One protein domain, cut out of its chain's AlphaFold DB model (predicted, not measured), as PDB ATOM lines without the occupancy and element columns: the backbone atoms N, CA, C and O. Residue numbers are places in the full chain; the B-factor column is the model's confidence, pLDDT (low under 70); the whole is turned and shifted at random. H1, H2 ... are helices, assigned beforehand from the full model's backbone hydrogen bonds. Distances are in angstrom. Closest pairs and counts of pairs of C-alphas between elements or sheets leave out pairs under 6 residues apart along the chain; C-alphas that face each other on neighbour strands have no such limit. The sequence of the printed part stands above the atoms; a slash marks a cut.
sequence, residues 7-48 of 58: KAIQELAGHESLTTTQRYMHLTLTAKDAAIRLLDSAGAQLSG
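AT A GLANCE: This is residues 7 to 48 of the 58 residues of the protein "Integrase" of Archangium gephyra (UniProt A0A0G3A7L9). A small head of two short helices, H1 and H2, set crosswise to each other, is joined by a tight link to one long helix, H3, which reaches away from the head as an arm. Residues 36 to 48, the later part of H3, stick out free, and the arm makes most of the length. The printed part has 42 residues with three named helices, H1, H2 and H3 in that order along the chain, and no named strand, and its class is all helix. The whole is only just loose, close to extended, with a radius of gyration of the C-alphas of 13.7 A, and the C-alphas span 42 by 21 by 13 A along their three main axes.

HOW THE PARTS SIT: H1, residues 7 to 13, and H2, residues 18 to 25, touch, with 5 pairs of C-alphas within 8 A. Their closest C-alphas are those of Gln 10 and Thr 21, 5.6 A apart. The lines of H1 and H2 stand at 76 degrees, about perpendicular, and their centres are 9.8 A apart. H3, residues 29 to 48, touches no helix. It is apart from H1, and it is apart from H2 too, though H2 and H3 follow each other along the chain. In H1 and H3 every O i to N i+4 pair is within hydrogen-bond range, and in H2 3 of 4 such pairs are.

IN THESE COORDINATES: H1 runs from Lys 7, with its C-alpha at (119.729, 120.656, 169.624), to Ala 13, 9.7 A from first to last C-alpha. Four residues link it to H2, a tight link. H2 runs from Leu 18, with its C-alpha at (120.662, 120.901, 162.949), to Met 25, 10.2 A from first to last C-alpha. Three residues link H2 to H3, again a tight link. H3, the longest helix with 20 residues, runs from Leu 29 to Gly 48, 29.4 A from first to last C-alpha, and the C-alpha of Gly 48 is at (104.130, 135.532, 133.819).

THE WHOLE: The two C-alphas farthest apart in the domain are those of Ala 8 and Gly 48, at 43.0 A. The first and last printed C-alphas, those of Lys 7 and Gly 48, are 41.8 A apart. The printed part has no cut, and neither of its two links is long. The mean pLDDT of the printed part is 76.2. The model's confidence is low, under 70, at residues 27 to 32 and residues 43 to 48. The mean pLDDT is 88 for H1, 83 for H2 and 68 for H3.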
ATOM      1  N   LYS A   7     119.978 122.099 169.647       84.50
ATOM      2  CA  LYS A   7     119.729 120.656 169.624       84.50
ATOM      3  C   LYS A   7     118.407 120.255 170.290       84.50
ATOM      4  O   LYS A   7     117.663 119.469 169.723       84.50
ATOM      5  N   ALA A   8     118.060 120.870 171.421       86.44
ATOM      6  CA  ALA A   8     116.774 120.626 172.077       86.44
ATOM      7  C   ALA A   8     115.595 121.093 171.204       86.44
ATOM      8  O   ALA A   8     114.555 120.444 171.140       86.44
ATOM      9  N   ILE A   9     115.773 122.208 170.487       86.00
ATOM     10  CA  ILE A   9     114.776 122.695 169.524       86.00
ATOM     11  C   ILE A   9     114.683 121.758 168.314       86.00
ATOM     12  O   ILE A   9     113.580 121.498 167.847       86.00
ATOM     13  N   GLN A  10     115.811 121.231 167.822       92.00
ATOM     14  CA  GLN A  10     115.831 120.261 166.723       92.00
ATOM     15  C   GLN A  10     115.011 119.013 167.065       92.00
ATOM     16  O   GLN A  10     114.173 118.599 166.265       92.00
ATOM     17  N   GLU A  11     115.256 118.433 168.238       91.12
ATOM     18  CA  GLU A  11     114.586 117.218 168.707       91.12
ATOM     19  C   GLU A  11     113.081 117.447 168.888       91.12
ATOM     20  O   GLU A  11     112.279 116.662 168.390       91.12
ATOM     21  N   LEU A  12     112.691 118.571 169.500       88.12
ATOM     22  CA  LEU A  12     111.285 118.953 169.648       88.12
ATOM     23  C   LEU A  12     110.586 119.168 168.297       88.12
ATOM     24  O   LEU A  12     109.427 118.798 168.133       88.12
ATOM     25  N   ALA A  13     111.277 119.793 167.343       85.44
ATOM     26  CA  ALA A  13     110.732 120.100 166.025       85.44
ATOM     27  C   ALA A  13     110.752 118.899 165.061       85.44
ATOM     28  O   ALA A  13     110.229 119.008 163.954       85.44
ATOM     29  N   GLY A  14     111.369 117.773 165.444       90.88
ATOM     30  CA  GLY A  14     111.514 116.603 164.577       90.88
ATOM     31  C   GLY A  14     112.361 116.874 163.329       90.88
ATOM     32  O   GLY A  14     112.163 116.246 162.292       90.88
ATOM     33  N   HIS A  15     113.281 117.838 163.392       94.88
ATOM     34  CA  HIS A  15     114.093 118.201 162.238       94.88
ATOM     35  C   HIS A  15     115.211 117.187 161.994       94.88
ATOM     36  O   HIS A  15     116.035 116.910 162.868       94.88
ATOM     37  N   GLU A  16     115.302 116.739 160.745       93.81
ATOM     38  CA  GLU A  16     116.316 115.793 160.273       93.81
ATOM     39  C   GLU A  16     117.754 116.282 160.516       93.81
ATOM     40  O   GLU A  16     118.649 115.492 160.800       93.81
ATOM     41  N   SER A  17     117.985 117.599 160.458       93.06
ATOM     42  CA  SER A  17     119.312 118.171 160.675       93.06
ATOM     43  C   SER A  17     119.295 119.423 161.547       93.06
ATOM     44  O   SER A  17     118.338 120.208 161.574       93.06
ATOM     45  N   LEU A  18     120.425 119.660 162.217       87.56
ATOM     46  CA  LEU A  18     120.662 120.901 162.949       87.56
ATOM     47  C   LEU A  18     120.653 122.110 161.998       87.56
ATOM     48  O   LEU A  18     120.144 123.168 162.353       87.56
ATOM     49  N   THR A  19     121.137 121.945 160.762       87.31
ATOM     50  CA  THR A  19     121.125 122.981 159.718       87.31
ATOM     51  C   THR A  19     119.711 123.432 159.378       87.31
ATOM     52  O   THR A  19     119.487 124.632 159.218       87.31
ATOM     53  N   THR A  20     118.753 122.500 159.311       86.31
ATOM     54  CA  THR A  20     117.327 122.817 159.160       86.31
ATOM     55  C   THR A  20     116.891 123.710 160.313       86.31
ATOM     56  O   THR A  20     116.474 124.833 160.072       86.31
ATOM     57  N   THR A  21     117.122 123.297 161.561       88.88
ATOM     58  CA  THR A  21     116.769 124.087 162.755       88.88
ATOM     59  C   THR A  21     117.387 125.485 162.751       88.88
ATOM     60  O   THR A  21     116.682 126.470 162.956       88.88
ATOM     61  N   GLN A  22     118.683 125.595 162.456       84.81
ATOM     62  CA  GLN A  22     119.393 126.874 162.423       84.81
ATOM     63  C   GLN A  22     118.810 127.825 161.380       84.81
ATOM     64  O   GLN A  22     118.703 129.008 161.675       84.81
ATOM     65  N   ARG A  23     118.370 127.324 160.217       79.88
ATOM     66  CA  ARG A  23     117.737 128.118 159.146       79.88
ATOM     67  C   ARG A  23     116.418 128.775 159.573       79.88
ATOM     68  O   ARG A  23     116.021 129.780 158.999       79.88
ATOM     69  N   TYR A  24     115.751 128.221 160.586       75.31
ATOM     70  CA  TYR A  24     114.528 128.786 161.164       75.31
ATOM     71  C   TYR A  24     114.788 129.499 162.509       75.31
ATOM     72  O   TYR A  24     113.926 130.235 162.983       75.31
ATOM     73  N   MET A  25     115.983 129.373 163.111       76.56
ATOM     74  CA  MET A  25     116.339 130.019 164.391       76.56
ATOM     75  C   MET A  25     116.398 131.554 164.338       76.56
ATOM     76  O   MET A  25     116.320 132.221 165.366       76.56
ATOM     77  N   HIS A  26     116.546 132.132 163.153       73.00
ATOM     78  CA  HIS A  26     116.514 133.583 162.937       73.00
ATOM     79  C   HIS A  26     115.129 134.086 162.515       73.00
ATOM     80  O   HIS A  26     114.947 135.290 162.321       73.00
ATOM     81  N   LEU A  27     114.133 133.199 162.402       62.25
ATOM     82  CA  LEU A  27     112.785 133.609 162.047       62.25
ATOM     83  C   LEU A  27     112.080 134.210 163.260       62.25
ATOM     84  O   LEU A  27     111.565 133.530 164.145       62.25
ATOM     85  N   THR A  28     112.054 135.534 163.279       60.06
ATOM     86  CA  THR A  28     110.996 136.286 163.951       60.06
ATOM     87  C   THR A  28     109.699 136.141 163.145       60.06
ATOM     88  O   THR A  28     109.752 135.817 161.957       60.06
ATOM     89  N   LEU A  29     108.530 136.382 163.755       58.75
ATOM     90  CA  LEU A  29     107.234 136.365 163.046       58.75
ATOM     91  C   LEU A  29     107.290 137.166 161.726       58.75
ATOM     92  O   LEU A  29     106.885 136.673 160.682       58.75
ATOM     93  N   THR A  30     107.951 138.322 161.751       59.81
ATOM     94  CA  THR A  30     108.236 139.185 160.595       59.81
ATOM     95  C   THR A  30     109.042 138.530 159.469       59.81
ATOM     96  O   THR A  30     108.830 138.833 158.298       59.81
ATOM     97  N   ALA A  31     109.975 137.631 159.783       68.12
ATOM     98  CA  ALA A  31     110.794 136.967 158.772       68.12
ATOM     99  C   ALA A  31     110.040 135.824 158.070       68.12
ATOM    100  O   ALA A  31     110.301 135.543 156.902       68.12
ATOM    101  N   LYS A  32     109.060 135.209 158.751       69.31
ATOM    102  CA  LYS A  32     108.126 134.262 158.128       69.31
ATOM    103  C   LYS A  32     107.272 134.967 157.071       69.31
ATOM    104  O   LYS A  32     107.186 134.479 155.949       69.31
ATOM    105  N   ASP A  33     106.719 136.133 157.401       71.25
ATOM    106  CA  ASP A  33     105.916 136.923 156.459       71.25
ATOM    107  C   ASP A  33     106.748 137.378 155.250       71.25
ATOM    108  O   ASP A  33     106.289 137.304 154.111       71.25
ATOM    109  N   ALA A  34     108.006 137.780 155.467       72.06
ATOM    110  CA  ALA A  34     108.922 138.128 154.380       72.06
ATOM    111  C   ALA A  34     109.216 136.939 153.445       72.06
ATOM    112  O   ALA A  34     109.214 137.108 152.226       72.06
ATOM    113  N   ALA A  35     109.424 135.737 153.995       70.12
ATOM    114  CA  ALA A  35     109.656 134.530 153.204       70.12
ATOM    115  C   ALA A  35     108.420 134.119 152.381       70.12
ATOM    116  O   ALA A  35     108.566 133.759 151.215       70.12
ATOM    117  N   ILE A  36     107.213 134.230 152.955       78.00
ATOM    118  CA  ILE A  36     105.949 133.964 152.244       78.00
ATOM    119  C   ILE A  36     105.804 134.916 151.050       78.00
ATOM    120  O   ILE A  36     105.610 134.456 149.928       78.00
ATOM    121  N   ARG A  37     106.009 136.226 151.254       75.19
ATOM    122  CA  ARG A  37     105.929 137.222 150.166       75.19
ATOM    123  C   ARG A  37     106.928 136.943 149.041       75.19
ATOM    124  O   ARG A  37     106.615 137.172 147.875       75.19
ATOM    125  N   LEU A  38     108.119 136.449 149.381       76.69
ATOM    126  CA  LEU A  38     109.156 136.109 148.408       76.69
ATOM    127  C   LEU A  38     108.743 134.890 147.563       76.69
ATOM    128  O   LEU A  38     108.882 134.922 146.340       76.69
ATOM    129  N   LEU A  39     108.150 133.865 148.179       76.50
ATOM    130  CA  LEU A  39     107.613 132.699 147.471       76.50
ATOM    131  C   LEU A  39     106.415 133.051 146.575       76.50
ATOM    132  O   LEU A  39     106.389 132.629 145.418       76.50
ATOM    133  N   ASP A  40     105.479 133.873 147.057       79.25
ATOM    134  CA  ASP A  40     104.331 134.334 146.261       79.25
ATOM    135  C   ASP A  40     104.787 135.127 145.026       79.25
ATOM    136  O   ASP A  40     104.278 134.934 143.919       79.25
ATOM    137  N   SER A  41     105.807 135.981 145.189       72.19
ATOM    138  CA  SER A  41     106.387 136.738 144.074       72.19
ATOM    139  C   SER A  41     107.124 135.849 143.068       72.19
ATOM    140  O   SER A  41     106.995 136.052 141.861       72.19
ATOM    141  N   ALA A  42     107.831 134.815 143.535       70.38
ATOM    142  CA  ALA A  42     108.504 133.856 142.665       70.38
ATOM    143  C   ALA A  42     107.503 133.016 141.850       70.38
ATOM    144  O   ALA A  42     107.714 132.796 140.658       70.38
ATOM    145  N   GLY A  43     106.382 132.602 142.453       63.81
ATOM    146  CA  GLY A  43     105.303 131.889 141.758       63.81
ATOM    147  C   GLY A  43     104.603 132.738 140.690       63.81
ATOM    148  O   GLY A  43     104.274 132.237 139.611       63.81
ATOM    149  N   ALA A  44     104.445 134.041 140.943       59.09
ATOM    150  CA  ALA A  44     103.925 134.984 139.956       59.09
ATOM    151  C   ALA A  44     104.888 135.173 138.769       59.09
ATOM    152  O   ALA A  44     104.449 135.232 137.621       59.09
ATOM    153  N   GLN A  45     106.198 135.201 139.028       57.16
ATOM    154  CA  GLN A  45     107.226 135.353 137.995       57.16
ATOM    155  C   GLN A  45     107.325 134.117 137.086       57.16
ATOM    156  O   GLN A  45     107.469 134.255 135.876       57.16
ATOM    157  N   LEU A  46     107.150 132.913 137.645       58.38
ATOM    158  CA  LEU A  46     107.085 131.660 136.879       58.38
ATOM    159  C   LEU A  46     105.804 131.531 136.035       58.38
ATOM    160  O   LEU A  46     105.797 130.810 135.042       58.38
ATOM    161  N   SER A  47     104.730 132.235 136.409       59.53
ATOM    162  CA  SER A  47     103.449 132.220 135.684       59.53
ATOM    163  C   SER A  47     103.342 133.315 134.608       59.53
ATOM    164  O   SER A  47     102.434 133.275 133.781       59.53
ATOM    165  N   GLY A  48     104.241 134.308 134.621       57.50
ATOM    166  CA  GLY A  48     104.130 135.532 133.819       57.50
ATOM    167  C   GLY A  48     104.846 135.533 132.466       57.50
ATOM    168  O   GLY A  48     104.559 136.409 131.654       57.50
TER     169      GLY A  48